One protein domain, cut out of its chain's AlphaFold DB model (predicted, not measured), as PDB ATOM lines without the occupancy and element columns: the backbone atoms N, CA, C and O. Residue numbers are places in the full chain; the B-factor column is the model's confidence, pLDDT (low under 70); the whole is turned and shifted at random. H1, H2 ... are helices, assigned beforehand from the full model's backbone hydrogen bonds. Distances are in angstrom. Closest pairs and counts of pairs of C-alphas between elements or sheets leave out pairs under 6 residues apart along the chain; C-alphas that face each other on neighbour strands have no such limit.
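AT A GLANCE: This is residues 2 to 64 of the 64 residues of an uncharacterized protein of Bacillus sp. SRB_8 (UniProt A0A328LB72). This is a long helical hairpin: H1 runs one way, residues 23 to 28 turn the chain, and the longer H2 folds back beside it. The two helices meet near the turn and draw slightly apart away from it, where residues 2 to 7 of H1 and residues 45 to 64, of which 45 to 62 belong to H2, stand free, and H2 ends well past the beginning of H1. The printed part has 63 residues with two named helices, H1 then H2, and no named strand; the class is all helix. It is extended, with a radius of gyration of the C-alphas of 16.7 A, and a rod spanning 58 by 20 by 5 A.

IN THESE COORDINATES: H1, residues 2 to 22, begins at C-alpha 2 (187.180, 214.850, 135.624) and is 30.7 A long from first to last C-alpha. H2, residues 29 to 62, is 48.4 A long and ends at C-alpha 62 (183.763, 232.187, 126.331).

HOW THE PARTS SIT: H1 and H2 form a helical hairpin and run opposite ways at a shallow tilt of 6 degrees. They only just touch, with 3 pairs of C-alphas within 8 A, through residues 19 to 22 and 29 to 33 alone; the closest C-alphas, of Ile 22 and Asp 29, are 6.3 A apart. In H1 and H2 every O i to N i+4 pair is within hydrogen-bond range.

THE WHOLE: The C-alphas farthest apart, of Thr 26 and Lys 64, are 58.3 A apart. The printed part has no cut, and the link is short. Residues 2 to 6, 8, 19 to 30 and 60 to 64 have pLDDT under 70.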
ATOM      1  N   ARG A   2     186.605 215.971 134.821       52.66
ATOM      2  CA  ARG A   2     187.180 214.850 135.624       52.66
ATOM      3  C   ARG A   2     186.205 213.744 136.074       52.66
ATOM      4  O   ARG A   2     186.595 212.582 136.112       52.66
ATOM      5  N   LYS A   3     184.952 214.079 136.410       53.94
ATOM      6  CA  LYS A   3     183.932 213.077 136.794       53.94
ATOM      7  C   LYS A   3     183.555 212.153 135.630       53.94
ATOM      8  O   LYS A   3     183.384 210.962 135.839       53.94
ATOM      9  N   PHE A   4     183.499 212.691 134.412       56.47
ATOM     10  CA  PHE A   4     183.155 211.924 133.214       56.47
ATOM     11  C   PHE A   4     184.256 210.937 132.825       56.47
ATOM     12  O   PHE A   4     183.956 209.784 132.540       56.47
ATOM     13  N   SER A   5     185.529 211.339 132.908       60.62
ATOM     14  CA  SER A   5     186.650 210.426 132.641       60.62
ATOM     15  C   SER A   5     186.674 209.235 133.598       60.62
ATOM     16  O   SER A   5     186.926 208.118 133.166       60.62
ATOM     17  N   LYS A   6     186.348 209.440 134.882       69.75
ATOM     18  CA  LYS A   6     186.230 208.336 135.848       69.75
ATOM     19  C   LYS A   6     185.131 207.343 135.468       69.75
ATOM     20  O   LYS A   6     185.357 206.143 135.554       69.75
ATOM     21  N   ILE A   7     183.978 207.837 135.020       71.62
ATOM     22  CA  ILE A   7     182.848 206.992 134.611       71.62
ATOM     23  C   ILE A   7     183.224 206.163 133.382       71.62
ATOM     24  O   ILE A   7     183.007 204.958 133.379       71.62
ATOM     25  N   VAL A   8     183.860 206.773 132.381       69.31
ATOM     26  CA  VAL A   8     184.290 206.069 131.162       69.31
ATOM     27  C   VAL A   8     185.329 204.988 131.470       69.31
ATOM     28  O   VAL A   8     185.220 203.879 130.958       69.31
ATOM     29  N   ILE A   9     186.297 205.269 132.347       75.62
ATOM     30  CA  ILE A   9     187.324 204.292 132.741       75.62
ATOM     31  C   ILE A   9     186.707 203.138 133.543       75.62
ATOM     32  O   ILE A   9     187.024 201.979 133.283       75.62
ATOM     33  N   CYS A  10     185.793 203.429 134.474       77.00
ATOM     34  CA  CYS A  10     185.081 202.395 135.226       77.00
ATOM     35  C   CYS A  10     184.212 201.518 134.317       77.00
ATOM     36  O   CYS A  10     184.239 200.300 134.453       77.00
ATOM     37  N   VAL A  11     183.482 202.117 133.373       79.50
ATOM     38  CA  VAL A  11     182.649 201.381 132.411       79.50
ATOM     39  C   VAL A  11     183.519 200.533 131.478       79.50
ATOM     40  O   VAL A  11     183.214 199.364 131.263       79.50
ATOM     41  N   GLY A  12     184.646 201.070 131.000       75.81
ATOM     42  CA  GLY A  12     185.607 200.327 130.181       75.81
ATOM     43  C   GLY A  12     186.212 199.124 130.909       75.81
ATOM     44  O   GLY A  12     186.260 198.031 130.350       75.81
ATOM     45  N   ALA A  13     186.610 199.285 132.174       78.25
ATOM     46  CA  ALA A  13     187.133 198.187 132.988       78.25
ATOM     47  C   ALA A  13     186.075 197.106 133.262       78.25
ATOM     48  O   ALA A  13     186.379 195.916 133.192       78.25
ATOM     49  N   LEU A  14     184.823 197.506 133.514       81.44
ATOM     50  CA  LEU A  14     183.719 196.571 133.740       81.44
ATOM     51  C   LEU A  14     183.455 195.707 132.498       81.44
ATOM     52  O   LEU A  14     183.292 194.493 132.607       81.44
ATOM     53  N   ILE A  15     183.477 196.326 131.314       78.00
ATOM     54  CA  ILE A  15     183.302 195.634 130.033       78.00
ATOM     55  C   ILE A  15     184.432 194.623 129.813       78.00
ATOM     56  O   ILE A  15     184.146 193.489 129.449       78.00
ATOM     57  N   MET A  16     185.686 194.993 130.101       72.38
ATOM     58  CA  MET A  16     186.861 194.114 129.964       72.38
ATOM     59  C   MET A  16     186.818 192.885 130.887       72.38
ATOM     60  O   MET A  16     187.283 191.813 130.503       72.38
ATOM     61  N   ILE A  17     186.232 193.008 132.081       75.25
ATOM     62  CA  ILE A  17     186.066 191.884 133.020       75.25
ATOM     63  C   ILE A  17     184.976 190.923 132.536       75.25
ATOM     64  O   ILE A  17     185.184 189.711 132.520       75.25
ATOM     65  N   ILE A  18     183.829 191.457 132.104       72.12
ATOM     66  CA  ILE A  18     182.706 190.657 131.587       72.12
ATOM     67  C   ILE A  18     183.148 189.867 130.347       72.12
ATOM     68  O   ILE A  18     182.884 188.677 130.233       72.12
ATOM     69  N   LEU A  19     183.929 190.509 129.483       69.12
ATOM     70  CA  LEU A  19     184.667 189.907 128.376       69.12
ATOM     71  C   LEU A  19     185.494 188.682 128.743       69.12
ATOM     72  O   LEU A  19     185.398 187.651 128.088       69.12
ATOM     73  N   GLY A  20     186.355 188.833 129.753       64.75
ATOM     74  CA  GLY A  20     187.303 187.801 130.151       64.75
ATOM     75  C   GLY A  20     186.594 186.594 130.750       64.75
ATOM     76  O   GLY A  20     187.045 185.469 130.562       64.75
ATOM     77  N   MET A  21     185.454 186.820 131.408       63.78
ATOM     78  CA  MET A  21     184.599 185.740 131.894       63.78
ATOM     79  C   MET A  21     183.836 185.049 130.761       63.78
ATOM     80  O   MET A  21     183.725 183.830 130.762       63.78
ATOM     81  N   ILE A  22     183.355 185.810 129.777       61.91
ATOM     82  CA  ILE A  22     182.596 185.291 128.637       61.91
ATOM     83  C   ILE A  22     183.486 184.499 127.658       61.91
ATOM     84  O   ILE A  22     183.086 183.455 127.156       61.91
ATOM     85  N   VAL A  23     184.723 184.945 127.408       58.25
ATOM     86  CA  VAL A  23     185.632 184.294 126.443       58.25
ATOM     87  C   VAL A  23     186.083 182.894 126.878       58.25
ATOM     88  O   VAL A  23     186.564 182.119 126.050       58.25
ATOM     89  N   HIS A  24     185.949 182.577 128.167       59.22
ATOM     90  CA  HIS A  24     186.312 181.278 128.719       59.22
ATOM     91  C   HIS A  24     185.287 180.183 128.359       59.22
ATOM     92  O   HIS A  24     185.629 179.004 128.402       59.22
ATOM     93  N   ASP A  25     184.070 180.556 127.936       60.19
ATOM     94  CA  ASP A  25     182.972 179.623 127.675       60.19
ATOM     95  C   ASP A  25     182.444 179.762 126.228       60.19
ATOM     96  O   ASP A  25     181.671 180.644 125.883       60.19
ATOM     97  N   THR A  26     182.861 178.832 125.363       61.03
ATOM     98  CA  THR A  26     182.323 178.552 124.013       61.03
ATOM     99  C   THR A  26     182.618 179.517 122.843       61.03
ATOM    100  O   THR A  26     182.858 180.715 122.949       61.03
ATOM    101  N   TRP A  27     182.610 178.947 121.630       58.78
ATOM    102  CA  TRP A  27     182.941 179.620 120.363       58.78
ATOM    103  C   TRP A  27     181.901 180.657 119.919       58.78
ATOM    104  O   TRP A  27     182.225 181.564 119.152       58.78
ATOM    105  N   LYS A  28     180.661 180.536 120.407       60.75
ATOM    106  CA  LYS A  28     179.562 181.454 120.082       60.75
ATOM    107  C   LYS A  28     179.764 182.812 120.758       60.75
ATOM    108  O   LYS A  28     179.489 183.847 120.154       60.75
ATOM    109  N   ASP A  29     180.353 182.808 121.949       63.84
ATOM    110  CA  ASP A  29     180.644 184.001 122.734       63.84
ATOM    111  C   ASP A  29     181.710 184.905 122.119       63.84
ATOM    112  O   ASP A  29     181.660 186.118 122.305       63.84
ATOM    113  N   ARG A  30     182.597 184.385 121.258       67.12
ATOM    114  CA  ARG A  30     183.531 185.241 120.500       67.12
ATOM    115  C   ARG A  30     182.827 186.200 119.544       67.12
ATOM    116  O   ARG A  30     183.315 187.307 119.328       67.12
ATOM    117  N   ILE A  31     181.698 185.792 118.962       75.94
ATOM    118  CA  ILE A  31     180.948 186.625 118.010       75.94
ATOM    119  C   ILE A  31     180.227 187.745 118.764       75.94
ATOM    120  O   ILE A  31     180.331 188.910 118.379       75.94
ATOM    121  N   TYR A  32     179.558 187.412 119.871       72.75
ATOM    122  CA  TYR A  32     178.921 188.400 120.747       72.75
ATOM    123  C   TYR A  32     179.941 189.343 121.373       72.75
ATOM    124  O   TYR A  32     179.694 190.544 121.469       72.75
ATOM    125  N   PHE A  33     181.116 188.822 121.715       71.50
ATOM    126  CA  PHE A  33     182.215 189.617 122.209       71.50
ATOM    127  C   PHE A  33     182.700 190.635 121.162       71.50
ATOM    128  O   PHE A  33     182.712 191.837 121.433       71.50
ATOM    129  N   SER A  34     183.025 190.190 119.944       74.12
ATOM    130  CA  SER A  34     183.407 191.099 118.853       74.12
ATOM    131  C   SER A  34     182.339 192.159 118.589       74.12
ATOM    132  O   SER A  34     182.665 193.331 118.397       74.12
ATOM    133  N   LEU A  35     181.060 191.778 118.629       81.12
ATOM    134  CA  LEU A  35     179.953 192.712 118.447       81.12
ATOM    135  C   LEU A  35     179.876 193.742 119.584       81.12
ATOM    136  O   LEU A  35     179.674 194.926 119.319       81.12
ATOM    137  N   ALA A  36     180.094 193.325 120.834       77.06
ATOM    138  CA  ALA A  36     180.130 194.216 121.989       77.06
ATOM    139  C   ALA A  36     181.280 195.231 121.894       77.06
ATOM    140  O   ALA A  36     181.071 196.419 122.136       77.06
ATOM    141  N   VAL A  37     182.474 194.803 121.470       77.38
ATOM    142  CA  VAL A  37     183.615 195.711 121.229       77.38
ATOM    143  C   VAL A  37     183.295 196.708 120.129       77.38
ATOM    144  O   VAL A  37     183.553 197.905 120.283       77.38
ATOM    145  N   LEU A  38     182.704 196.234 119.031       83.38
ATOM    146  CA  LEU A  38     182.302 197.086 117.918       83.38
ATOM    147  C   LEU A  38     181.302 198.150 118.393       83.38
ATOM    148  O   LEU A  38     181.460 199.334 118.100       83.38
ATOM    149  N   PHE A  39     180.323 197.746 119.203       80.81
ATOM    150  CA  PHE A  39     179.307 198.640 119.747       80.81
ATOM    151  C   PHE A  39     179.905 199.689 120.693       80.81
ATOM    152  O   PHE A  39     179.613 200.879 120.571       80.81
ATOM    153  N   VAL A  40     180.811 199.284 121.585       80.12
ATOM    154  CA  VAL A  40     181.530 200.193 122.497       80.12
ATOM    155  C   VAL A  40     182.413 201.180 121.731       80.12
ATOM    156  O   VAL A  40     182.508 202.354 122.102       80.12
ATOM    157  N   THR A  41     183.016 200.736 120.630       82.12
ATOM    158  CA  THR A  41     183.817 201.590 119.743       82.12
ATOM    159  C   THR A  41     182.948 202.659 119.080       82.12
ATOM    160  O   THR A  41     183.290 203.841 119.113       82.12
ATOM    161  N   VAL A  42     181.782 202.276 118.549       84.12
ATOM    162  CA  VAL A  42     180.815 203.215 117.952       84.12
ATOM    163  C   VAL A  42     180.284 204.203 118.992       84.12
ATOM    164  O   VAL A  42     180.227 205.404 118.727       84.12
ATOM    165  N   LEU A  43     179.958 203.736 120.200       82.88
ATOM    166  CA  LEU A  43     179.535 204.605 121.301       82.88
ATOM    167  C   LEU A  43     180.629 205.599 121.709       82.88
ATOM    168  O   LEU A  43     180.329 206.764 121.970       82.88
ATOM    169  N   SER A  44     181.894 205.174 121.718       79.94
ATOM    170  CA  SER A  44     183.030 206.055 122.011       79.94
ATOM    171  C   SER A  44     183.224 207.119 120.930       79.94
ATOM    172  O   SER A  44     183.469 208.281 121.252       79.94
ATOM    173  N   LEU A  45     183.052 206.760 119.655       81.00
ATOM    174  CA  LEU A  45     183.083 207.708 118.537       81.00
ATOM    175  C   LEU A  45     181.950 208.736 118.631       81.00
ATOM    176  O   LEU A  45     182.198 209.936 118.506       81.00
ATOM    177  N   LEU A  46     180.725 208.287 118.914       82.94
ATOM    178  CA  LEU A  46     179.577 209.175 119.118       82.94
ATOM    179  C   LEU A  46     179.810 210.123 120.296       82.94
ATOM    180  O   LEU A  46     179.575 211.326 120.178       82.94
ATOM    181  N   TRP A  47     180.330 209.606 121.411       79.94
ATOM    182  CA  TRP A  47     180.670 210.427 122.568       79.94
ATOM    183  C   TRP A  47     181.752 211.463 122.249       79.94
ATOM    184  O   TRP A  47     181.645 212.610 122.678       79.94
ATOM    185  N   ASN A  48     182.758 211.100 121.451       81.81
ATOM    186  CA  ASN A  48     183.804 212.019 121.016       81.81
ATOM    187  C   ASN A  48     183.244 213.172 120.164       81.81
ATOM    188  O   ASN A  48     183.581 214.332 120.397       81.81
ATOM    189  N   ILE A  49     182.328 212.879 119.234       84.50
ATOM    190  CA  ILE A  49     181.652 213.893 118.407       84.50
ATOM    191  C   ILE A  49     180.791 214.817 119.277       84.50
ATOM    192  O   ILE A  49     180.862 216.041 119.151       84.50
ATOM    193  N   VAL A  50     179.998 214.249 120.190       81.75
ATOM    194  CA  VAL A  50     179.145 215.023 121.105       81.75
ATOM    195  C   VAL A  50     179.989 215.911 122.018       81.75
ATOM    196  O   VAL A  50     179.683 217.094 122.169       81.75
ATOM    197  N   ALA A  51     181.078 215.385 122.582       80.06
ATOM    198  CA  ALA A  51     182.001 216.149 123.413       80.06
ATOM    199  C   ALA A  51     182.631 217.310 122.635       80.06
ATOM    200  O   ALA A  51     182.684 218.428 123.149       80.06
ATOM    201  N   HIS A  52     183.041 217.073 121.387       82.75
ATOM    202  CA  HIS A  52     183.595 218.112 120.526       82.75
ATOM    203  C   HIS A  52     182.564 219.208 120.226       82.75
ATOM    204  O   HIS A  52     182.870 220.394 120.315       82.75
ATOM    205  N   ASN A  53     181.314 218.829 119.955       79.75
ATOM    206  CA  ASN A  53     180.236 219.768 119.651       79.75
ATOM    207  C   ASN A  53     179.816 220.603 120.876       79.75
ATOM    208  O   ASN A  53     179.534 221.798 120.767       79.75
ATOM    209  N   ILE A  54     179.800 219.993 122.067       83.38
ATOM    210  CA  ILE A  54     179.578 220.702 123.333       83.38
ATOM    211  C   ILE A  54     180.739 221.664 123.594       83.38
ATOM    212  O   ILE A  54     180.502 222.830 123.902       83.38
ATOM    213  N   MET A  55     181.982 221.206 123.435       79.38
ATOM    214  CA  MET A  55     183.167 222.034 123.652       79.38
ATOM    215  C   MET A  55     183.230 223.219 122.681       79.38
ATOM    216  O   MET A  55     183.540 224.323 123.118       79.38
ATOM    217  N   ASP A  56     182.848 223.041 121.413       79.62
ATOM    218  CA  ASP A  56     182.763 224.136 120.437       79.62
ATOM    219  C   ASP A  56     181.707 225.180 120.839       79.62
ATOM    220  O   ASP A  56     181.977 226.385 120.846       79.62
ATOM    221  N   LYS A  57     180.524 224.730 121.290       76.31
ATOM    222  CA  LYS A  57     179.485 225.629 121.824       76.31
ATOM    223  C   LYS A  57     179.927 226.376 123.082       76.31
ATOM    224  O   LYS A  57     179.569 227.541 123.237       76.31
ATOM    225  N   PHE A  58     180.675 225.731 123.977       74.38
ATOM    226  CA  PHE A  58     181.229 226.387 125.164       74.38
ATOM    227  C   PHE A  58     182.324 227.395 124.791       74.38
ATOM    228  O   PHE A  58     182.269 228.534 125.247       74.38
ATOM    229  N   ARG A  59     183.246 227.043 123.884       71.44
ATOM    230  CA  ARG A  59     184.326 227.934 123.427       71.44
ATOM    231  C   ARG A  59     183.801 229.189 122.718       71.44
ATOM    232  O   ARG A  59     184.369 230.267 122.874       71.44
ATOM    233  N   LYS A  60     182.690 229.071 121.980       63.62
ATOM    234  CA  LYS A  60     181.974 230.217 121.384       63.62
ATOM    235  C   LYS A  60     181.294 231.130 122.405       63.62
ATOM    236  O   LYS A  60     181.088 232.297 122.097       63.62
ATOM    237  N   LYS A  61     180.924 230.624 123.585       60.12
ATOM    238  CA  LYS A  61     180.363 231.443 124.673       60.12
ATOM    239  C   LYS A  61     181.430 232.136 125.517       60.12
ATOM    240  O   LYS A  61     181.114 233.149 126.113       60.12
ATOM    241  N   GLU A  62     182.645 231.598 125.576       59.62
ATOM    242  CA  GLU A  62     183.763 232.187 126.331       59.62
ATOM    243  C   GLU A  62     184.430 233.364 125.595       59.62
ATOM    244  O   GLU A  62     184.971 234.258 126.230       59.62
ATOM    245  N   ASN A  63     184.359 233.399 124.258       57.28
ATOM    246  CA  ASN A  63     184.899 234.496 123.439       57.28
ATOM    247  C   ASN A  63     183.897 235.647 123.195       57.28
ATOM    248  O   ASN A  63     184.082 236.426 122.260       57.28
ATOM    249  N   LYS A  64     182.821 235.745 123.984       49.44
ATOM    250  CA  LYS A  64     181.849 236.845 123.943       49.44
ATOM    251  C   LYS A  64     181.696 237.442 125.333       49.44
ATOM    252  O   LYS A  64     181.589 238.683 125.402       49.44
TER     253      LYS A  64